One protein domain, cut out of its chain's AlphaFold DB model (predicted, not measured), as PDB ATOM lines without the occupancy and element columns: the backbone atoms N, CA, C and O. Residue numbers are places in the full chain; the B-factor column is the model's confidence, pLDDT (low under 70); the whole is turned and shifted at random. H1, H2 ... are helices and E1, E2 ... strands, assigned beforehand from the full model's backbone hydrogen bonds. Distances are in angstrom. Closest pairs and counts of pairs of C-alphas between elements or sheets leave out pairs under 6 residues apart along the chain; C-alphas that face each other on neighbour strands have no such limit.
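What this domain is: This is residues 6 to 67, 84 to 139 and 196 to 236 of the 257 residues of an uncharacterized protein of Aspergillus novoparasiticus (UniProt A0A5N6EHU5). Helix H1 packs with its residues 37 to 48 on the small hairpin E3 E4, and the strand pair E5 E8 adjoins the beginning of E3. Well off to one side lies helix H2, with the hairpin E6 E7 beside its residues 86 to 94 and E5 near its last residues, while the hairpin E1 E2 reaches out as an arm whose turn, residues 12 to 17, sticks out. The printed part has 159 residues, with three named helices and eight named strands in the order E1 E2 H1 H2 E3 E4 E5 E6 E7 E8 H3; the class is mixed, helices and strands, with under half of the residues, 78, in named elements. The strands form four separate two-stranded antiparallel sheets. The whole is compact, with a radius of gyration of the C-alphas of 15.9 A and spans of 46 by 42 by 31 A.

Where its parts are: Find C-alpha 108 at (-80.997, 59.165, -50.434), where E3 begins; it runs 16.4 A through residues 108 to 114, and E4 follows at residues 117 to 121. H1 holds residues 32 to 49, 25.6 A from C-alpha 32 at (-84.987, 72.148, -40.335). H2 holds residues 84 to 99, 22.6 A long. Look for E1 at residues 6 to 11, 16.7 A, and E2 at 18 to 24, 19.9 A. E5 is residues 197 to 200, E6 209 to 211, E7 217 to 220 and E8 227 to 230; H3, residues 231 to 234, ends at C-alpha 234 (-78.635, 46.231, -48.249).

How they stand to each other: Look first at the hairpin E3 and E4, 140 degrees between directions, where N 110 and O 119 are 2.9 A apart, within hydrogen-bond range. The closest C-alphas of H1 and E3, Ser 41 and Leu 110, are 4.8 A apart. From E3, the closest C-alphas to E8 are Ser 108 and Ser 227, 4.8 A. E8 is antiparallel to E5, with N 200 and O 227 at 2.8 A; the closest C-alphas of E5 and H3 are Lys 200 and Ala 234, 5.2 A. The closest C-alphas of H2 and E5 are Gln 99 and Tyr 198, 6.7 A; those of H2 and E7 are Gly 90 and Ile 217, 5.9 A. In the hairpin E6 and E7, N 210 and O 219 are 2.8 A apart; in the hairpin E1 and E2, N 8 and O 21 are 2.8 A apart. E1 and H1 are apart, as are H1 and H2. In H1 and H2 every O i to N i+4 pair is within hydrogen-bond range; H3 is too short for such a pair, and its one O i to N i+3 pair is within range.

The domain as a whole: The two farthest C-alphas, Asp 14 and Thr 139, are 50.2 A apart. Residues 68 to 83 are not printed, and C-alphas 67 and 84 are 42.4 A apart; residues 140 to 195 are not printed, with 8.5 A between C-alphas 139 and 196. Of the links that are printed whole, none is long. The mean pLDDT of the printed part is 80.6; 36 residues are under 70, among them 6 to 10, 23 to 29 and 84 to 90.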
ATOM      1  N   TYR A   6     -95.012  62.316 -35.200       66.62
ATOM      2  CA  TYR A   6     -96.441  62.337 -34.863       66.62
ATOM      3  C   TYR A   6     -97.254  61.678 -35.985       66.62
ATOM      4  O   TYR A   6     -96.922  61.828 -37.157       66.62
ATOM      5  N   HIS A   7     -98.335  60.980 -35.631       67.88
ATOM      6  CA  HIS A   7     -99.173  60.236 -36.576       67.88
ATOM      7  C   HIS A   7    -100.653  60.568 -36.353       67.88
ATOM      8  O   HIS A   7    -101.143  60.432 -35.234       67.88
ATOM      9  N   ALA A   8    -101.394  60.950 -37.393       63.19
ATOM     10  CA  ALA A   8    -102.826  61.249 -37.306       63.19
ATOM     11  C   ALA A   8    -103.621  60.523 -38.399       63.19
ATOM     12  O   ALA A   8    -103.182  60.443 -39.540       63.19
ATOM     13  N   ARG A   9    -104.808  60.004 -38.061       66.81
ATOM     14  CA  ARG A   9    -105.753  59.465 -39.051       66.81
ATOM     15  C   ARG A   9    -106.729  60.558 -39.467       66.81
ATOM     16  O   ARG A   9    -107.413  61.117 -38.614       66.81
ATOM     17  N   ILE A  10    -106.812  60.821 -40.763       67.00
ATOM     18  CA  ILE A  10    -107.767  61.748 -41.371       67.00
ATOM     19  C   ILE A  10    -108.856  60.904 -42.018       67.00
ATOM     20  O   ILE A  10    -108.542  59.983 -42.762       67.00
ATOM     21  N   ARG A  11    -110.126  61.189 -41.723       70.38
ATOM     22  CA  ARG A  11    -111.262  60.560 -42.401       70.38
ATOM     23  C   ARG A  11    -111.989  61.610 -43.221       70.38
ATOM     24  O   ARG A  11    -112.438  62.608 -42.660       70.38
ATOM     25  N   PHE A  12    -112.118  61.355 -44.509       68.19
ATOM     26  CA  PHE A  12    -112.862  62.184 -45.439       68.19
ATOM     27  C   PHE A  12    -114.344  61.803 -45.364       68.19
ATOM     28  O   PHE A  12    -114.703  60.627 -45.382       68.19
ATOM     29  N   SER A  13    -115.210  62.788 -45.119       75.81
ATOM     30  CA  SER A  13    -116.640  62.556 -44.859       75.81
ATOM     31  C   SER A  13    -117.462  62.333 -46.127       75.81
ATOM     32  O   SER A  13    -118.570  61.816 -46.051       75.81
ATOM     33  N   ASP A  14    -116.937  62.773 -47.262       78.50
ATOM     34  CA  ASP A  14    -117.526  62.686 -48.593       78.50
ATOM     35  C   ASP A  14    -117.411  61.283 -49.201       78.50
ATOM     36  O   ASP A  14    -118.392  60.799 -49.763       78.50
ATOM     37  N   ASP A  15    -116.269  60.609 -49.047       75.69
ATOM     38  CA  ASP A  15    -116.041  59.262 -49.599       75.69
ATOM     39  C   ASP A  15    -115.749  58.179 -48.542       75.69
ATOM     40  O   ASP A  15    -115.667  56.992 -48.859       75.69
ATOM     41  N   GLY A  16    -115.616  58.566 -47.270       69.06
ATOM     42  CA  GLY A  16    -115.287  57.661 -46.170       69.06
ATOM     43  C   GLY A  16    -113.824  57.209 -46.142       69.06
ATOM     44  O   GLY A  16    -113.469  56.386 -45.290       69.06
ATOM     45  N   SER A  17    -112.971  57.724 -47.035       65.81
ATOM     46  CA  SER A  17    -111.564  57.340 -47.121       65.81
ATOM     47  C   SER A  17    -110.803  57.744 -45.859       65.81
ATOM     48  O   SER A  17    -111.110  58.737 -45.192       65.81
ATOM     49  N   VAL A  18    -109.809  56.932 -45.487       65.00
ATOM     50  CA  VAL A  18    -108.984  57.153 -44.296       65.00
ATOM     51  C   VAL A  18    -107.523  57.250 -44.698       65.00
ATOM     52  O   VAL A  18    -106.979  56.335 -45.307       65.00
ATOM     53  N   TRP A  19    -106.895  58.358 -44.329       67.94
ATOM     54  CA  TRP A  19    -105.516  58.685 -44.658       67.94
ATOM     55  C   TRP A  19    -104.682  58.756 -43.384       67.94
ATOM     56  O   TRP A  19    -105.184  59.123 -42.318       67.94
ATOM     57  N   LEU A  20    -103.400  58.414 -43.488       67.25
ATOM     58  CA  LEU A  20    -102.438  58.563 -42.402       67.25
ATOM     59  C   LEU A  20    -101.550  59.777 -42.681       67.25
ATOM     60  O   LEU A  20    -100.759  59.769 -43.617       67.25
ATOM     61  N   LEU A  21    -101.665  60.801 -41.844       71.44
ATOM     62  CA  LEU A  21    -100.752  61.935 -41.819       71.44
ATOM     63  C   LEU A  21     -99.589  61.631 -40.875       71.44
ATOM     64  O   LEU A  21     -99.803  61.205 -39.735       71.44
ATOM     65  N   ARG A  22     -98.367  61.898 -41.334       72.81
ATOM     66  CA  ARG A  22     -97.134  61.753 -40.553       72.81
ATOM     67  C   ARG A  22     -96.418  63.093 -40.510       72.81
ATOM     68  O   ARG A  22     -96.228  63.722 -41.545       72.81
ATOM     69  N   VAL A  23     -96.079  63.548 -39.307       69.44
ATOM     70  CA  VAL A  23     -95.418  64.838 -39.079       69.44
ATOM     71  C   VAL A  23     -94.162  64.603 -38.246       69.44
ATOM     72  O   VAL A  23     -94.287  64.202 -37.085       69.44
ATOM     73  N   PRO A  24     -92.962  64.862 -38.786       69.88
ATOM     74  CA  PRO A  24     -91.731  64.753 -38.019       69.88
ATOM     75  C   PRO A  24     -91.738  65.639 -36.780       69.88
ATOM     76  O   PRO A  24     -92.140  66.804 -36.807       69.88
ATOM     77  N   ARG A  25     -91.278  65.077 -35.664       66.44
ATOM     78  CA  ARG A  25     -90.987  65.836 -34.454       66.44
ATOM     79  C   ARG A  25     -89.714  66.620 -34.715       66.44
ATOM     80  O   ARG A  25     -88.624  66.062 -34.682       66.44
ATOM     81  N   ILE A  26     -89.852  67.921 -34.939       59.69
ATOM     82  CA  ILE A  26     -88.700  68.819 -34.947       59.69
ATOM     83  C   ILE A  26     -88.264  68.985 -33.488       59.69
ATOM     84  O   ILE A  26     -88.857  69.750 -32.727       59.69
ATOM     85  N   THR A  27     -87.273  68.207 -33.063       56.56
ATOM     86  CA  THR A  27     -86.547  68.476 -31.819       56.56
ATOM     87  C   THR A  27     -85.510  69.561 -32.087       56.56
ATOM     88  O   THR A  27     -85.015  69.691 -33.204       56.56
ATOM     89  N   SER A  28     -85.122  70.329 -31.066       55.41
ATOM     90  CA  SER A  28     -84.094  71.377 -31.204       55.41
ATOM     91  C   SER A  28     -82.727  70.857 -31.675       55.41
ATOM     92  O   SER A  28     -81.854  71.655 -31.999       55.41
ATOM     93  N   SER A  29     -82.527  69.537 -31.686       64.12
ATOM     94  CA  SER A  29     -81.307  68.861 -32.126       64.12
ATOM     95  C   SER A  29     -81.245  68.572 -33.630       64.12
ATOM     96  O   SER A  29     -80.163  68.267 -34.117       64.12
ATOM     97  N   ILE A  30     -82.359  68.648 -34.372       71.44
ATOM     98  CA  ILE A  30     -82.386  68.347 -35.812       71.44
ATOM     99  C   ILE A  30     -82.617  69.640 -36.591       71.44
ATOM    100  O   ILE A  30     -83.620  70.327 -36.406       71.44
ATOM    101  N   ALA A  31     -81.694  69.962 -37.500       81.25
ATOM    102  CA  ALA A  31     -81.837  71.117 -38.377       81.25
ATOM    103  C   ALA A  31     -83.096  70.997 -39.258       81.25
ATOM    104  O   ALA A  31     -83.397  69.930 -39.802       81.25
ATOM    105  N   GLN A  32     -83.809  72.110 -39.460       80.00
ATOM    106  CA  GLN A  32     -84.987  72.148 -40.335       80.00
ATOM    107  C   GLN A  32     -84.649  71.689 -41.760       80.00
ATOM    108  O   GLN A  32     -85.411  70.933 -42.355       80.00
ATOM    109  N   SER A  33     -83.481  72.075 -42.279       84.94
ATOM    110  CA  SER A  33     -83.008  71.657 -43.603       84.94
ATOM    111  C   SER A  33     -82.889  70.138 -43.732       84.94
ATOM    112  O   SER A  33     -83.319  69.581 -44.739       84.94
ATOM    113  N   LEU A  34     -82.367  69.457 -42.705       85.19
ATOM    114  CA  LEU A  34     -82.296  67.997 -42.659       85.19
ATOM    115  C   LEU A  34     -83.694  67.378 -42.536       85.19
ATOM    116  O   LEU A  34     -83.999  66.418 -43.235       85.19
ATOM    117  N   SER A  35     -84.573  67.961 -41.720       83.25
ATOM    118  CA  SER A  35     -85.962  67.494 -41.588       83.25
ATOM    119  C   SER A  35     -86.712  67.548 -42.924       83.25
ATOM    120  O   SER A  35     -87.341  66.578 -43.333       83.25
ATOM    121  N   GLU A  36     -86.606  68.661 -43.650       87.25
ATOM    122  CA  GLU A  36     -87.222  68.824 -44.970       87.25
ATOM    123  C   GLU A  36     -86.576  67.939 -46.038       87.25
ATOM    124  O   GLU A  36     -87.239  67.538 -46.998       87.25
ATOM    125  N   TYR A  37     -85.280  67.654 -45.907       88.88
ATOM    126  CA  TYR A  37     -84.591  66.688 -46.757       88.88
ATOM    127  C   TYR A  37     -85.162  65.282 -46.545       88.88
ATOM    128  O   TYR A  37     -85.527  64.618 -47.514       88.88
ATOM    129  N   LEU A  38     -85.309  64.855 -45.286       87.31
ATOM    130  CA  LEU A  38     -85.867  63.552 -44.919       87.31
ATOM    131  C   LEU A  38     -87.323  63.400 -45.381       87.31
ATOM    132  O   LEU A  38     -87.663  62.359 -45.925       87.31
ATOM    133  N   ILE A  39     -88.163  64.438 -45.261       85.69
ATOM    134  CA  ILE A  39     -89.555  64.406 -45.761       85.69
ATOM    135  C   ILE A  39     -89.591  64.167 -47.275       85.69
ATOM    136  O   ILE A  39     -90.309  63.291 -47.760       85.69
ATOM    137  N   ARG A  40     -88.794  64.929 -48.036       89.88
ATOM    138  CA  ARG A  40     -88.690  64.754 -49.493       89.88
ATOM    139  C   ARG A  40     -88.166  63.368 -49.847       89.88
ATOM    140  O   ARG A  40     -88.632  62.769 -50.816       89.88
ATOM    141  N   SER A  41     -87.208  62.877 -49.067       91.44
ATOM    142  CA  SER A  41     -86.594  61.583 -49.312       91.44
ATOM    143  C   SER A  41     -87.523  60.413 -49.034       91.44
ATOM    144  O   SER A  41     -87.616  59.489 -49.844       91.44
ATOM    145  N   GLU A  42     -88.283  60.491 -47.949       89.56
ATOM    146  CA  GLU A  42     -89.318  59.525 -47.616       89.56
ATOM    147  C   GLU A  42     -90.392  59.476 -48.703       89.56
ATOM    148  O   GLU A  42     -90.714  58.398 -49.198       89.56
ATOM    149  N   TYR A  43     -90.891  60.636 -49.145       86.44
ATOM    150  CA  TYR A  43     -91.876  60.702 -50.225       86.44
ATOM    151  C   TYR A  43     -91.364  60.038 -51.511       86.44
ATOM    152  O   TYR A  43     -92.052  59.200 -52.096       86.44
ATOM    153  N   ALA A  44     -90.139  60.366 -51.932       91.31
ATOM    154  CA  ALA A  44     -89.521  59.769 -53.115       91.31
ATOM    155  C   ALA A  44     -89.320  58.253 -52.968       91.31
ATOM    156  O   ALA A  44     -89.538  57.504 -53.918       91.31
ATOM    157  N   THR A  45     -88.951  57.799 -51.770       91.62
ATOM    158  CA  THR A  45     -88.797  56.375 -51.456       91.62
ATOM    159  C   THR A  45     -90.129  55.644 -51.562       91.62
ATOM    160  O   THR A  45     -90.208  54.628 -52.244       91.62
ATOM    161  N   LEU A  46     -91.199  56.175 -50.971       86.38
ATOM    162  CA  LEU A  46     -92.527  55.568 -51.060       86.38
ATOM    163  C   LEU A  46     -93.030  55.517 -52.509       86.38
ATOM    164  O   LEU A  46     -93.545  54.488 -52.939       86.38
ATOM    165  N   LYS A  47     -92.801  56.572 -53.300       87.81
ATOM    166  CA  LYS A  47     -93.139  56.574 -54.731       87.81
ATOM    167  C   LYS A  47     -92.349  55.577 -55.560       87.81
ATOM    168  O   LYS A  47     -92.910  54.975 -56.471       87.81
ATOM    169  N   PHE A  48     -91.082  55.368 -55.235       91.31
ATOM    170  CA  PHE A  48     -90.297  54.301 -55.837       91.31
ATOM    171  C   PHE A  48     -90.855  52.925 -55.462       91.31
ATOM    172  O   PHE A  48     -91.089  52.103 -56.345       91.31
ATOM    173  N   LEU A  49     -91.142  52.687 -54.178       88.38
ATOM    174  CA  LEU A  49     -91.652  51.404 -53.688       88.38
ATOM    175  C   LEU A  49     -93.033  51.047 -54.261       88.38
ATOM    176  O   LEU A  49     -93.281  49.866 -54.485       88.38
ATOM    177  N   GLU A  50     -93.880  52.030 -54.598       87.25
ATOM    178  CA  GLU A  50     -95.144  51.818 -55.332       87.25
ATOM    179  C   GLU A  50     -94.944  51.098 -56.683       87.25
ATOM    180  O   GLU A  50     -95.869  50.459 -57.182       87.25
ATOM    181  N   THR A  51     -93.749  51.185 -57.276       87.56
ATOM    182  CA  THR A  51     -93.393  50.492 -58.530       87.56
ATOM    183  C   THR A  51     -92.814  49.090 -58.315       87.56
ATOM    184  O   THR A  51     -92.489  48.392 -59.276       87.56
ATOM    185  N   THR A  52     -92.681  48.672 -57.056       87.12
ATOM    186  CA  THR A  52     -92.082  47.398 -56.645       87.12
ATOM    187  C   THR A  52     -93.134  46.465 -56.035       87.12
ATOM    188  O   THR A  52     -94.294  46.830 -55.868       87.12
ATOM    189  N   GLY A  53     -92.732  45.243 -55.673       79.06
ATOM    190  CA  GLY A  53     -93.568  44.320 -54.891       79.06
ATOM    191  C   GLY A  53     -93.504  44.531 -53.372       79.06
ATOM    192  O   GLY A  53     -94.083  43.738 -52.635       79.06
ATOM    193  N   VAL A  54     -92.770  45.539 -52.889       85.50
ATOM    194  CA  VAL A  54     -92.593  45.785 -51.452       85.50
ATOM    195  C   VAL A  54     -93.889  46.365 -50.867       85.50
ATOM    196  O   VAL A  54     -94.378  47.374 -51.380       85.50
ATOM    197  N   PRO A  55     -94.444  45.791 -49.782       77.06
ATOM    198  CA  PRO A  55     -95.666  46.288 -49.163       77.06
ATOM    199  C   PRO A  55     -95.369  47.553 -48.346       77.06
ATOM    200  O   PRO A  55     -95.206  47.506 -47.132       77.06
ATOM    201  N   ALA A  56     -95.268  48.700 -49.016       79.00
ATOM    202  CA  ALA A  56     -95.078  50.011 -48.399       79.00
ATOM    203  C   ALA A  56     -96.349  50.878 -48.514       79.00
ATOM    204  O   ALA A  56     -97.146  50.693 -49.440       79.00
ATOM    205  N   PRO A  57     -96.565  51.845 -47.600       76.19
ATOM    206  CA  PRO A  57     -97.645  52.811 -47.722       76.19
ATOM    207  C   PRO A  57     -97.580  53.576 -49.043       76.19
ATOM    208  O   PRO A  57     -96.515  54.018 -49.469       76.19
ATOM    209  N   ARG A  58     -98.741  53.814 -49.654       72.62
ATOM    210  CA  ARG A  58     -98.840  54.724 -50.797       72.62
ATOM    211  C   ARG A  58     -98.707  56.160 -50.306       72.62
ATOM    212  O   ARG A  58     -99.430  56.568 -49.396       72.62
ATOM    213  N   ALA A  59     -97.811  56.924 -50.918       74.19
ATOM    214  CA  ALA A  59     -97.657  58.338 -50.611       74.19
ATOM    215  C   ALA A  59     -98.579  59.148 -51.517       74.19
ATOM    216  O   ALA A  59     -98.465  59.096 -52.737       74.19
ATOM    217  N   CYS A  60     -99.510  59.904 -50.953       72.12
ATOM    218  CA  CYS A  60    -100.401  60.730 -51.766       72.12
ATOM    219  C   CYS A  60     -99.811  62.116 -52.034       72.12
ATOM    220  O   CYS A  60     -99.907  62.593 -53.160       72.12
ATOM    221  N   ASP A  61     -99.189  62.724 -51.021       73.88
ATOM    222  CA  ASP A  61     -98.572  64.049 -51.097       73.88
ATOM    223  C   ASP A  61     -97.575  64.255 -49.935       73.88
ATOM    224  O   ASP A  61     -97.518  63.429 -49.015       73.88
ATOM    225  N   TYR A  62     -96.813  65.349 -49.955       75.38
ATOM    226  CA  TYR A  62     -95.979  65.808 -48.840       75.38
ATOM    227  C   TYR A  62     -96.003  67.340 -48.726       75.38
ATOM    228  O   TYR A  62     -96.252  68.042 -49.697       75.38
ATOM    229  N   GLY A  63     -95.713  67.867 -47.535       74.12
ATOM    230  CA  GLY A  63     -95.586  69.307 -47.303       74.12
ATOM    231  C   GLY A  63     -94.393  69.616 -46.406       74.12
ATOM    232  O   GLY A  63     -94.051  68.822 -45.526       74.12
ATOM    233  N   LEU A  64     -93.758  70.765 -46.622       76.94
ATOM    234  CA  LEU A  64     -92.588  71.212 -45.871       76.94
ATOM    235  C   LEU A  64     -92.973  72.242 -44.811       76.94
ATOM    236  O   LEU A  64     -94.012  72.893 -44.892       76.94
ATOM    237  N   ALA A  65     -92.136  72.381 -43.782       67.88
ATOM    238  CA  ALA A  65     -92.333  73.398 -42.748       67.88
ATOM    239  C   ALA A  65     -92.097  74.822 -43.284       67.88
ATOM    240  O   ALA A  65     -92.656  75.777 -42.755       67.88
ATOM    241  N   SER A  66     -91.281  74.957 -44.333       71.12
ATOM    242  CA  SER A  66     -91.089  76.201 -45.085       71.12
ATOM    243  C   SER A  66     -92.292  76.600 -45.949       71.12
ATOM    244  O   SER A  66     -92.335  77.739 -46.411       71.12
ATOM    245  N   ASP A  67     -93.284  75.723 -46.135       73.06
ATOM    246  CA  ASP A  67     -94.487  76.055 -46.894       73.06
ATOM    247  C   ASP A  67     -95.457  76.864 -46.020       73.06
ATOM    248  O   ASP A  67     -96.062  76.343 -45.081       73.06
ATOM    249  N   LYS A  84     -92.220  34.815 -34.964       58.09
ATOM    250  CA  LYS A  84     -91.060  35.353 -35.694       58.09
ATOM    251  C   LYS A  84     -90.761  34.647 -37.018       58.09
ATOM    252  O   LYS A  84     -90.293  35.290 -37.944       58.09
ATOM    253  N   GLU A  85     -90.991  33.341 -37.125       61.66
ATOM    254  CA  GLU A  85     -90.541  32.545 -38.283       61.66
ATOM    255  C   GLU A  85     -91.258  32.927 -39.586       61.66
ATOM    256  O   GLU A  85     -90.626  33.096 -40.628       61.66
ATOM    257  N   ARG A  86     -92.575  33.151 -39.522       64.12
ATOM    258  CA  ARG A  86     -93.367  33.573 -40.685       64.12
ATOM    259  C   ARG A  86     -93.034  35.000 -41.130       64.12
ATOM    260  O   ARG A  86     -92.947  35.255 -42.330       64.12
ATOM    261  N   VAL A  87     -92.737  35.882 -40.174       62.78
ATOM    262  CA  VAL A  87     -92.250  37.245 -40.434       62.78
ATOM    263  C   VAL A  87     -90.887  37.221 -41.129       62.78
ATOM    264  O   VAL A  87     -90.686  37.955 -42.093       62.78
ATOM    265  N   TRP A  88     -89.971  36.337 -40.719       66.81
ATOM    266  CA  TRP A  88     -88.674  36.185 -41.390       66.81
ATOM    267  C   TRP A  88     -88.807  35.721 -42.844       66.81
ATOM    268  O   TRP A  88     -88.115  36.255 -43.710       66.81
ATOM    269  N   ASN A  89     -89.715  34.784 -43.131       69.69
ATOM    270  CA  ASN A  89     -89.970  34.341 -44.506       69.69
ATOM    271  C   ASN A  89     -90.553  35.471 -45.370       69.69
ATOM    272  O   ASN A  89     -90.057  35.713 -46.467       69.69
ATOM    273  N   GLY A  90     -91.527  36.226 -44.850       66.56
ATOM    274  CA  GLY A  90     -92.060  37.396 -45.555       66.56
ATOM    275  C   GLY A  90     -90.989  38.460 -45.823       66.56
ATOM    276  O   GLY A  90     -90.944  39.040 -46.907       66.56
ATOM    277  N   LEU A  91     -90.081  38.688 -44.867       74.81
ATOM    278  CA  LEU A  91     -88.977  39.631 -45.042       74.81
ATOM    279  C   LEU A  91     -88.017  39.177 -46.152       74.81
ATOM    280  O   LEU A  91     -87.547  40.008 -46.925       74.81
ATOM    281  N   ALA A  92     -87.753  37.873 -46.273       78.00
ATOM    282  CA  ALA A  92     -86.923  37.338 -47.350       78.00
ATOM    283  C   ALA A  92     -87.537  37.607 -48.736       78.00
ATOM    284  O   ALA A  92     -86.831  38.066 -49.635       78.00
ATOM    285  N   ASP A  93     -88.849  37.412 -48.893       80.19
ATOM    286  CA  ASP A  93     -89.558  37.717 -50.144       80.19
ATOM    287  C   ASP A  93     -89.481  39.211 -50.501       80.19
ATOM    288  O   ASP A  93     -89.276  39.577 -51.662       80.19
ATOM    289  N   ILE A  94     -89.564  40.088 -49.496       80.06
ATOM    290  CA  ILE A  94     -89.395  41.538 -49.657       80.06
ATOM    291  C   ILE A  94     -87.979  41.888 -50.120       80.06
ATOM    292  O   ILE A  94     -87.819  42.684 -51.047       80.06
ATOM    293  N   LEU A  95     -86.949  41.285 -49.516       81.31
ATOM    294  CA  LEU A  95     -85.554  41.503 -49.911       81.31
ATOM    295  C   LEU A  95     -85.295  41.031 -51.351       81.31
ATOM    296  O   LEU A  95     -84.608  41.721 -52.104       81.31
ATOM    297  N   ILE A  96     -85.903  39.914 -51.769       83.25
ATOM    298  CA  ILE A  96     -85.881  39.454 -53.169       83.25
ATOM    299  C   ILE A  96     -86.567  40.473 -54.085       83.25
ATOM    300  O   ILE A  96     -86.079  40.744 -55.184       83.25
ATOM    301  N   GLY A  97     -87.686  41.056 -53.644       83.44
ATOM    302  CA  GLY A  97     -88.354  42.156 -54.336       83.44
ATOM    303  C   GLY A  97     -87.412  43.339 -54.557       83.44
ATOM    304  O   GLY A  97     -87.214  43.753 -55.695       83.44
ATOM    305  N   ILE A  98     -86.764  43.819 -53.493       84.81
ATOM    306  CA  ILE A  98     -85.795  44.929 -53.528       84.81
ATOM    307  C   ILE A  98     -84.627  44.637 -54.482       84.81
ATOM    308  O   ILE A  98     -84.243  45.503 -55.270       84.81
ATOM    309  N   GLN A  99     -84.088  43.415 -54.467       89.31
ATOM    310  CA  GLN A  99     -82.964  43.015 -55.320       89.31
ATOM    311  C   GLN A  99     -83.253  43.171 -56.825       89.31
ATOM    312  O   GLN A  99     -82.332  43.351 -57.620       89.31
ATOM    313  N   ARG A 100     -84.523  43.133 -57.245       90.06
ATOM    314  CA  ARG A 100     -84.911  43.283 -58.658       90.06
ATOM    315  C   ARG A 100     -84.863  44.727 -59.162       90.06
ATOM    316  O   ARG A 100     -85.015  44.936 -60.363       90.06
ATOM    317  N   HIS A 101     -84.631  45.703 -58.283       91.19
ATOM    318  CA  HIS A 101     -84.644  47.128 -58.616       91.19
ATOM    319  C   HIS A 101     -83.319  47.822 -58.234       91.19
ATOM    320  O   HIS A 101     -83.300  48.647 -57.316       91.19
ATOM    321  N   PRO A 102     -82.195  47.497 -58.906       92.75
ATOM    322  CA  PRO A 102     -80.909  48.129 -58.635       92.75
ATOM    323  C   PRO A 102     -80.885  49.600 -59.069       92.75
ATOM    324  O   PRO A 102     -81.473  49.994 -60.077       92.75
ATOM    325  N   LEU A 103     -80.120  50.397 -58.333       92.56
ATOM    326  CA  LEU A 103     -79.821  51.801 -58.592       92.56
ATOM    327  C   LEU A 103     -78.323  51.971 -58.873       92.56
ATOM    328  O   LEU A 103     -77.505  51.125 -58.516       92.56
ATOM    329  N   SER A 104     -77.960  53.078 -59.523       93.06
ATOM    330  CA  SER A 104     -76.593  53.324 -60.009       93.06
ATOM    331  C   SER A 104     -75.670  54.027 -59.011       93.06
ATOM    332  O   SER A 104     -74.481  54.172 -59.288       93.06
ATOM    333  N   LYS A 105     -76.206  54.508 -57.882       94.62
ATOM    334  CA  LYS A 105     -75.453  55.216 -56.839       94.62
ATOM    335  C   LYS A 105     -76.003  54.901 -55.454       94.62
ATOM    336  O   LYS A 105     -77.203  54.671 -55.320       94.62
ATOM    337  N   ALA A 106     -75.153  54.989 -54.433       94.62
ATOM    338  CA  ALA A 106     -75.579  55.058 -53.038       94.62
ATOM    339  C   ALA A 106     -75.959  56.494 -52.655       94.62
ATOM    340  O   ALA A 106     -75.321  57.454 -53.103       94.62
ATOM    341  N   GLY A 107     -76.977  56.647 -51.813       95.50
ATOM    342  CA  GLY A 107     -77.546  57.952 -51.503       95.50
ATOM    343  C   GLY A 107     -78.964  57.902 -50.950       95.50
ATOM    344  O   GLY A 107     -79.533  56.832 -50.771       95.50
ATOM    345  N   SER A 108     -79.563  59.061 -50.711       95.56
ATOM    346  CA  SER A 108     -80.997  59.165 -50.434       95.56
ATOM    347  C   SER A 108     -81.764  59.433 -51.725       95.56
ATOM    348  O   SER A 108     -81.302  60.174 -52.595       95.56
ATOM    349  N   LEU A 109     -82.946  58.833 -51.864       95.44
ATOM    350  CA  LEU A 109     -83.839  59.149 -52.978       95.44
ATOM    351  C   LEU A 109     -84.414  60.548 -52.775       95.44
ATOM    352  O   LEU A 109     -84.737  60.902 -51.651       95.44
ATOM    353  N   LEU A 110     -84.549  61.338 -53.835       94.44
ATOM    354  CA  LEU A 110     -85.292  62.599 -53.849       94.44
ATOM    355  C   LEU A 110     -86.255  62.621 -55.044       94.44
ATOM    356  O   LEU A 110     -86.029  61.890 -56.015       94.44
ATOM    357  N   PRO A 111     -87.321  63.445 -55.003       91.75
ATOM    358  CA  PRO A 111     -88.283  63.515 -56.096       91.75
ATOM    359  C   PRO A 111     -87.595  63.887 -57.414       91.75
ATOM    360  O   PRO A 111     -86.866  64.879 -57.481       91.75
ATOM    361  N   GLY A 112     -87.811  63.076 -58.451       89.06
ATOM    362  CA  GLY A 112     -87.376  63.368 -59.814       89.06
ATOM    363  C   GLY A 112     -88.424  64.155 -60.602       89.06
ATOM    364  O   GLY A 112     -89.416  64.636 -60.054       89.06
ATOM    365  N   SER A 113     -88.220  64.271 -61.917       87.75
ATOM    366  CA  SER A 113     -89.201  64.897 -62.819       87.75
ATOM    367  C   SER A 113     -90.508  64.105 -62.908       87.75
ATOM    368  O   SER A 113     -91.565  64.688 -63.137       87.75
ATOM    369  N   VAL A 114     -90.431  62.788 -62.710       88.00
ATOM    370  CA  VAL A 114     -91.578  61.885 -62.616       88.00
ATOM    371  C   VAL A 114     -91.593  61.295 -61.201       88.00
ATOM    372  O   VAL A 114     -90.543  60.854 -60.735       88.00
ATOM    373  N   PRO A 115     -92.745  61.246 -60.500       79.00
ATOM    374  CA  PRO A 115     -92.800  60.751 -59.123       79.00
ATOM    375  C   PRO A 115     -92.230  59.338 -58.937       79.00
ATOM    376  O   PRO A 115     -91.570  59.080 -57.939       79.00
ATOM    377  N   SER A 116     -92.458  58.444 -59.901       80.69
ATOM    378  CA  SER A 116     -91.991  57.051 -59.885       80.69
ATOM    379  C   SER A 116     -90.514  56.872 -60.260       80.69
ATOM    380  O   SER A 116     -89.999  55.763 -60.164       80.69
ATOM    381  N   GLU A 117     -89.834  57.932 -60.702       89.44
ATOM    382  CA  GLU A 117     -88.433  57.904 -61.134       89.44
ATOM    383  C   GLU A 117     -87.612  58.855 -60.252       89.44
ATOM    384  O   GLU A 117     -87.348  60.002 -60.632       89.44
ATOM    385  N   PRO A 118     -87.242  58.427 -59.033       92.69
ATOM    386  CA  PRO A 118     -86.490  59.272 -58.119       92.69
ATOM    387  C   PRO A 118     -85.059  59.502 -58.617       92.69
ATOM    388  O   PRO A 118     -84.476  58.683 -59.332       92.69
ATOM    389  N   ILE A 119     -84.451  60.593 -58.159       95.31
ATOM    390  CA  ILE A 119     -83.010  60.820 -58.303       95.31
ATOM    391  C   ILE A 119     -82.281  60.371 -57.037       95.31
ATOM    392  O   ILE A 119     -82.788  60.540 -55.930       95.31
ATOM    393  N   VAL A 120     -81.067  59.838 -57.182       95.75
ATOM    394  CA  VAL A 120     -80.200  59.530 -56.036       95.75
ATOM    395  C   VAL A 120     -79.355  60.759 -55.700       95.75
ATOM    396  O   VAL A 120     -78.582  61.237 -56.533       95.75
ATOM    397  N   SER A 121     -79.499  61.263 -54.477       96.19
ATOM    398  CA  SER A 121     -78.773  62.407 -53.919       96.19
ATOM    399  C   SER A 121     -77.928  61.977 -52.713       96.19
ATOM    400  O   SER A 121     -77.791  60.787 -52.448       96.19
ATOM    401  N   ALA A 122     -77.302  62.917 -52.008       95.75
ATOM    402  CA  ALA A 122     -76.505  62.632 -50.816       95.75
ATOM    403  C   ALA A 122     -77.269  61.740 -49.819       95.75
ATOM    404  O   ALA A 122     -78.469  61.895 -49.640       95.75
ATOM    405  N   VAL A 123     -76.593  60.801 -49.160       93.62
ATOM    406  CA  VAL A 123     -77.161  60.096 -48.003       93.62
ATOM    407  C   VAL A 123     -77.535  61.155 -46.974       93.62
ATOM    408  O   VAL A 123     -76.666  61.939 -46.603       93.62
ATOM    409  N   ALA A 124     -78.799  61.209 -46.550       89.69
ATOM    410  CA  ALA A 124     -79.293  62.253 -45.653       89.69
ATOM    411  C   ALA A 124     -78.549  62.262 -44.311       89.69
ATOM    412  O   ALA A 124     -78.106  63.313 -43.853       89.69
ATOM    413  N   SER A 125     -78.434  61.090 -43.686       89.12
ATOM    414  CA  SER A 125     -77.700  60.854 -42.444       89.12
ATOM    415  C   SER A 125     -77.633  59.344 -42.159       89.12
ATOM    416  O   SER A 125     -78.084  58.532 -42.969       89.12
ATOM    417  N   ASP A 126     -77.081  58.962 -41.011       84.25
ATOM    418  CA  ASP A 126     -77.169  57.611 -40.461       84.25
ATOM    419  C   ASP A 126     -78.445  57.416 -39.617       84.25
ATOM    420  O   ASP A 126     -79.229  58.344 -39.407       84.25
ATOM    421  N   ARG A 127     -78.645  56.205 -39.075       75.12
ATOM    422  CA  ARG A 127     -79.834  55.879 -38.267       75.12
ATOM    423  C   ARG A 127     -80.006  56.749 -37.018       75.12
ATOM    424  O   ARG A 127     -81.115  56.831 -36.496       75.12
ATOM    425  N   PHE A 128     -78.922  57.334 -36.504       79.25
ATOM    426  CA  PHE A 128     -78.947  58.183 -35.315       79.25
ATOM    427  C   PHE A 128     -79.039  59.673 -35.655       79.25
ATOM    428  O   PHE A 128     -79.102  60.493 -34.740       79.25
ATOM    429  N   LEU A 129     -79.105  60.020 -36.947       84.00
ATOM    430  CA  LEU A 129     -79.168  61.393 -37.448       84.00
ATOM    431  C   LEU A 129     -77.973  62.256 -37.001       84.00
ATOM    432  O   LEU A 129     -78.122  63.460 -36.784       84.00
ATOM    433  N   VAL A 130     -76.801  61.638 -36.825       84.75
ATOM    434  CA  VAL A 130     -75.573  62.306 -36.362       84.75
ATOM    435  C   VAL A 130     -74.633  62.645 -37.511       84.75
ATOM    436  O   VAL A 130     -73.835  63.575 -37.399       84.75
ATOM    437  N   LEU A 131     -74.719  61.918 -38.627       88.56
ATOM    438  CA  LEU A 131     -73.889  62.188 -39.797       88.56
ATOM    439  C   LEU A 131     -74.452  63.328 -40.639       88.56
ATOM    440  O   LEU A 131     -75.664  63.516 -40.762       88.56
ATOM    441  N   SER A 132     -73.551  64.083 -41.256       90.69
ATOM    442  CA  SER A 132     -73.934  65.128 -42.198       90.69
ATOM    443  C   SER A 132     -74.240  64.526 -43.572       90.69
ATOM    444  O   SER A 132     -73.650  63.501 -43.939       90.69
ATOM    445  N   PRO A 133     -75.106  65.175 -44.374       94.00
ATOM    446  CA  PRO A 133     -75.373  64.710 -45.722       94.00
ATOM    447  C   PRO A 133     -74.096  64.553 -46.557       94.00
ATOM    448  O   PRO A 133     -73.269  65.465 -46.607       94.00
ATOM    449  N   SER A 134     -73.928  63.411 -47.230       95.75
ATOM    450  CA  SER A 134     -72.733  63.134 -48.043       95.75
ATOM    451  C   SER A 134     -73.022  62.238 -49.250       95.75
ATOM    452  O   SER A 134     -73.892  61.374 -49.197       95.75
ATOM    453  N   GLY A 135     -72.289  62.431 -50.349       95.25
ATOM    454  CA  GLY A 135     -72.511  61.736 -51.622       95.25
ATOM    455  C   GLY A 135     -73.349  62.560 -52.616       95.25
ATOM    456  O   GLY A 135     -73.350  63.790 -52.528       95.25
ATOM    457  N   PRO A 136     -74.061  61.928 -53.571       96.38
ATOM    458  CA  PRO A 136     -74.211  60.480 -53.771       96.38
ATOM    459  C   PRO A 136     -72.900  59.807 -54.198       96.38
ATOM    460  O   PRO A 136     -72.018  60.458 -54.756       96.38
ATOM    461  N   PHE A 137     -72.785  58.498 -53.988       95.44
ATOM    462  CA  PHE A 137     -71.555  57.743 -54.248       95.44
ATOM    463  C   PHE A 137     -71.718  56.784 -55.420       95.44
ATOM    464  O   PHE A 137     -72.719  56.080 -55.513       95.44
ATOM    465  N   GLY A 138     -70.728  56.758 -56.313       92.06
ATOM    466  CA  GLY A 138     -70.696  55.829 -57.446       92.06
ATOM    467  C   GLY A 138     -70.068  54.475 -57.118       92.06
ATOM    468  O   GLY A 138     -70.194  53.557 -57.920       92.06
ATOM    469  N   THR A 139     -69.400  54.352 -55.967       91.00
ATOM    470  CA  THR A 139     -68.747  53.114 -55.526       91.00
ATOM    471  C   THR A 139     -69.030  52.836 -54.049       91.00
ATOM    472  O   THR A 139     -69.200  53.757 -53.242       91.00
ATOM    473  N   GLN A 196     -73.770  48.099 -58.370       90.94
ATOM    474  CA  GLN A 196     -75.210  48.211 -58.142       90.94
ATOM    475  C   GLN A 196     -75.515  48.456 -56.668       90.94
ATOM    476  O   GLN A 196     -74.891  47.882 -55.771       90.94
ATOM    477  N   PHE A 197     -76.524  49.286 -56.434       93.81
ATOM    478  CA  PHE A 197     -76.958  49.704 -55.108       93.81
ATOM    479  C   PHE A 197     -78.451  49.449 -54.927       93.81
ATOM    480  O   PHE A 197     -79.198  49.379 -55.902       93.81
ATOM    481  N   TYR A 198     -78.895  49.310 -53.682       94.56
ATOM    482  CA  TYR A 198     -80.255  48.877 -53.369       94.56
ATOM    483  C   TYR A 198     -80.818  49.675 -52.204       94.56
ATOM    484  O   TYR A 198     -80.084  50.066 -51.297       94.56
ATOM    485  N   ILE A 199     -82.127  49.922 -52.234       93.31
ATOM    486  CA  ILE A 199     -82.822  50.582 -51.132       93.31
ATOM    487  C   ILE A 199     -82.786  49.690 -49.881       93.31
ATOM    488  O   ILE A 199     -83.028  48.488 -49.956       93.31
ATOM    489  N   LYS A 200     -82.493  50.281 -48.723       91.44
ATOM    490  CA  LYS A 200     -82.525  49.634 -47.410       91.44
ATOM    491  C   LYS A 200     -83.348  50.486 -46.451       91.44
ATOM    492  O   LYS A 200     -83.204  51.707 -46.425       91.44
ATOM    493  N   HIS A 201     -84.173  49.829 -45.636       85.12
ATOM    494  CA  HIS A 201     -84.960  50.474 -44.579       85.12
ATOM    495  C   HIS A 201     -84.082  51.091 -43.469       85.12
ATOM    496  O   HIS A 201     -84.496  52.035 -42.809       85.12
ATOM    497  N   VAL A 202     -82.865  50.563 -43.289       81.75
ATOM    498  CA  VAL A 202     -81.804  50.899 -42.310       81.75
ATOM    499  C   VAL A 202     -82.172  50.779 -40.827       81.75
ATOM    500  O   VAL A 202     -81.274  50.635 -39.998       81.75
ATOM    501  N   ASP A 203     -83.456  50.789 -40.469       75.88
ATOM    502  CA  ASP A 203     -83.889  50.403 -39.129       75.88
ATOM    503  C   ASP A 203     -84.097  48.891 -39.043       75.88
ATOM    504  O   ASP A 203     -85.088  48.366 -39.537       75.88
ATOM    505  N   ASP A 204     -83.165  48.195 -38.397       69.50
ATOM    506  CA  ASP A 204     -83.181  46.733 -38.259       69.50
ATOM    507  C   ASP A 204     -83.976  46.238 -37.020       69.50
ATOM    508  O   ASP A 204     -83.928  45.055 -36.687       69.50
ATOM    509  N   LYS A 205     -84.708  47.118 -36.308       68.56
ATOM    510  CA  LYS A 205     -85.437  46.776 -35.061       68.56
ATOM    511  C   LYS A 205     -86.682  45.909 -35.259       68.56
ATOM    512  O   LYS A 205     -87.121  45.237 -34.327       68.56
ATOM    513  N   GLY A 206     -87.265  45.942 -36.454       66.38
ATOM    514  CA  GLY A 206     -88.463  45.178 -36.814       66.38
ATOM    515  C   GLY A 206     -89.792  45.716 -36.264       66.38
ATOM    516  O   GLY A 206     -90.836  45.205 -36.653       66.38
ATOM    517  N   ASP A 207     -89.802  46.763 -35.427       65.38
ATOM    518  CA  ASP A 207     -91.037  47.395 -34.912       65.38
ATOM    519  C   ASP A 207     -91.781  48.252 -35.956       65.38
ATOM    520  O   ASP A 207     -92.854  48.786 -35.679       65.38
ATOM    521  N   HIS A 208     -91.226  48.331 -37.165       72.06
ATOM    522  CA  HIS A 208     -91.778  48.979 -38.351       72.06
ATOM    523  C   HIS A 208     -92.514  47.997 -39.292       72.06
ATOM    524  O   HIS A 208     -93.012  48.404 -40.345       72.06
ATOM    525  N   LEU A 209     -92.594  46.707 -38.937       69.25
ATOM    526  CA  LEU A 209     -93.327  45.689 -39.693       69.25
ATOM    527  C   LEU A 209     -94.772  45.567 -39.191       69.25
ATOM    528  O   LEU A 209     -95.023  45.431 -37.996       69.25
ATOM    529  N   MET A 210     -95.725  45.574 -40.119       67.94
ATOM    530  CA  MET A 210     -97.137  45.301 -39.868       67.94
ATOM    531  C   MET A 210     -97.486  43.895 -40.345       67.94
ATOM    532  O   MET A 210     -97.131  43.514 -41.462       67.94
ATOM    533  N   VAL A 211     -98.219  43.151 -39.518       65.88
ATOM    534  CA  VAL A 211     -98.648  41.782 -39.814       65.88
ATOM    535  C   VAL A 211    -100.159  41.623 -39.647       65.88
ATOM    536  O   VAL A 211    -100.757  42.325 -38.830       65.88
ATOM    537  N   ASP A 212    -100.776  40.756 -40.453       70.19
ATOM    538  CA  ASP A 212    -102.166  40.316 -40.246       70.19
ATOM    539  C   ASP A 212    -102.266  39.207 -39.177       70.19
ATOM    540  O   ASP A 212    -101.259  38.798 -38.592       70.19
ATOM    541  N   ASP A 213    -103.486  38.733 -38.908       70.25
ATOM    542  CA  ASP A 213    -103.754  37.671 -37.927       70.25
ATOM    543  C   ASP A 213    -103.095  36.334 -38.327       70.25
ATOM    544  O   ASP A 213    -102.793  35.494 -37.475       70.25
ATOM    545  N   GLU A 214    -102.824  36.146 -39.620       66.88
ATOM    546  CA  GLU A 214    -102.073  35.022 -40.168       66.88
ATOM    547  C   GLU A 214    -100.558  35.263 -40.220       66.88
ATOM    548  O   GLU A 214     -99.826  34.371 -40.655       66.88
ATOM    549  N   LEU A 215    -100.064  36.403 -39.728       66.44
ATOM    550  CA  LEU A 215     -98.650  36.785 -39.657       66.44
ATOM    551  C   LEU A 215     -97.978  37.045 -41.012       66.44
ATOM    552  O   LEU A 215     -96.751  36.972 -41.129       66.44
ATOM    553  N   ASN A 216     -98.750  37.330 -42.056       70.12
ATOM    554  CA  ASN A 216     -98.193  37.818 -43.310       70.12
ATOM    555  C   ASN A 216     -97.806  39.288 -43.142       70.12
ATOM    556  O   ASN A 216     -98.554  40.062 -42.545       70.12
ATOM    557  N   ILE A 217     -96.659  39.696 -43.693       67.94
ATOM    558  CA  ILE A 217     -96.283  41.113 -43.706       67.94
ATOM    559  C   ILE A 217     -97.232  41.851 -44.649       67.94
ATOM    560  O   ILE A 217     -97.209  41.650 -45.862       67.94
ATOM    561  N   THR A 218     -98.060  42.718 -44.077       70.38
ATOM    562  CA  THR A 218     -99.047  43.524 -44.805       70.38
ATOM    563  C   THR A 218     -98.584  44.957 -45.028       70.38
ATOM    564  O   THR A 218     -99.164  45.675 -45.842       70.38
ATOM    565  N   GLY A 219     -97.524  45.381 -44.336       70.56
ATOM    566  CA  GLY A 219     -96.971  46.719 -44.474       70.56
ATOM    567  C   GLY A 219     -95.604  46.876 -43.818       70.56
ATOM    568  O   GLY A 219     -95.321  46.269 -42.790       70.56
ATOM    569  N   ILE A 220     -94.775  47.735 -44.399       77.19
ATOM    570  CA  ILE A 220     -93.507  48.213 -43.847       77.19
ATOM    571  C   ILE A 220     -93.619  49.729 -43.768       77.19
ATOM    572  O   ILE A 220     -93.759  50.390 -44.798       77.19
ATOM    573  N   ILE A 221     -93.613  50.277 -42.559       77.25
ATOM    574  CA  ILE A 221     -93.749  51.720 -42.309       77.25
ATOM    575  C   ILE A 221     -92.398  52.330 -41.920       77.25
ATOM    576  O   ILE A 221     -91.415  51.618 -41.862       77.25
ATOM    577  N   ASP A 222     -92.348  53.638 -41.656       75.31
ATOM    578  CA  ASP A 222     -91.154  54.321 -41.126       75.31
ATOM    579  C   ASP A 222     -89.907  54.369 -42.045       75.31
ATOM    580  O   ASP A 222     -88.780  54.505 -41.575       75.31
ATOM    581  N   TRP A 223     -90.114  54.461 -43.366       86.00
ATOM    582  CA  TRP A 223     -89.072  54.649 -44.398       86.00
ATOM    583  C   TRP A 223     -88.317  55.999 -44.363       86.00
ATOM    584  O   TRP A 223     -87.597  56.332 -45.303       86.00
ATOM    585  N   GLN A 224     -88.457  56.794 -43.302       84.06
ATOM    586  CA  GLN A 224     -87.968  58.174 -43.223       84.06
ATOM    587  C   GLN A 224     -86.448  58.305 -43.385       84.06
ATOM    588  O   GLN A 224     -85.966  59.299 -43.923       84.06
ATOM    589  N   ILE A 225     -85.701  57.313 -42.901       86.25
ATOM    590  CA  ILE A 225     -84.231  57.271 -42.955       86.25
ATOM    591  C   ILE A 225     -83.706  56.283 -44.001       86.25
ATOM    592  O   ILE A 225     -82.510  56.000 -44.040       86.25
ATOM    593  N   ALA A 226     -84.591  55.755 -44.849       91.06
ATOM    594  CA  ALA A 226     -84.213  54.803 -45.873       91.06
ATOM    595  C   ALA A 226     -83.142  55.381 -46.803       91.06
ATOM    596  O   ALA A 226     -83.139  56.564 -47.155       91.06
ATOM    597  N   SER A 227     -82.216  54.524 -47.213       92.62
ATOM    598  CA  SER A 227     -81.125  54.925 -48.091       92.62
ATOM    599  C   SER A 227     -80.776  53.823 -49.072       92.62
ATOM    600  O   SER A 227     -80.992  52.637 -48.835       92.62
ATOM    601  N   VAL A 228     -80.258  54.245 -50.213       95.12
ATOM    602  CA  VAL A 228     -79.697  53.394 -51.244       95.12
ATOM    603  C   VAL A 228     -78.254  53.104 -50.851       95.12
ATOM    604  O   VAL A 228     -77.453  54.027 -50.701       95.12
ATOM    605  N   VAL A 229     -77.923  51.832 -50.660       92.75
ATOM    606  CA  VAL A 229     -76.644  51.384 -50.092       92.75
ATOM    607  C   VAL A 229     -76.029  50.258 -50.931       92.75
ATOM    608  O   VAL A 229     -76.724  49.656 -51.758       92.75
ATOM    609  N   PRO A 230     -74.727  49.953 -50.766       91.50
ATOM    610  CA  PRO A 230     -74.109  48.806 -51.430       91.50
ATOM    611  C   PRO A 230     -74.839  47.493 -51.111       91.50
ATOM    612  O   PRO A 230     -75.354  47.326 -50.007       91.50
ATOM    613  N   ALA A 231     -74.818  46.517 -52.026       88.56
ATOM    614  CA  ALA A 231     -75.438  45.196 -51.813       88.56
ATOM    615  C   ALA A 231     -75.022  44.522 -50.492       88.56
ATOM    616  O   ALA A 231     -75.842  43.898 -49.817       88.56
ATOM    617  N   SER A 232     -73.746  44.664 -50.113       83.38
ATOM    618  CA  SER A 232     -73.196  44.108 -48.872       83.38
ATOM    619  C   SER A 232     -73.840  44.684 -47.610       83.38
ATOM    620  O   SER A 232     -73.858  43.999 -46.591       83.38
ATOM    621  N   GLU A 233     -74.392  45.893 -47.694       86.31
ATOM    622  CA  GLU A 233     -75.140  46.552 -46.627       86.31
ATOM    623  C   GLU A 233     -76.647  46.290 -46.762       86.31
ATOM    624  O   GLU A 233     -77.308  45.997 -45.771       86.31
ATOM    625  N   ALA A 234     -77.197  46.346 -47.981       87.25
ATOM    626  CA  ALA A 234     -78.635  46.231 -48.249       87.25
ATOM    627  C   ALA A 234     -79.251  44.912 -47.759       87.25
ATOM    628  O   ALA A 234     -80.380  44.897 -47.275       87.25
ATOM    629  N   PHE A 235     -78.501  43.813 -47.871       86.19
ATOM    630  CA  PHE A 235     -78.985  42.456 -47.597       86.19
ATOM    631  C   PHE A 235     -78.350  41.832 -46.348       86.19
ATOM    632  O   PHE A 235     -78.292  40.609 -46.213       86.19
ATOM    633  N   ARG A 236     -77.832  42.667 -45.439       75.94
ATOM    634  CA  ARG A 236     -77.259  42.245 -44.155       75.94
ATOM    635  C   ARG A 236     -77.721  43.173 -43.029       75.94
ATOM    636  O   ARG A 236     -77.999  44.343 -43.293       75.94
TER     637      ARG A 236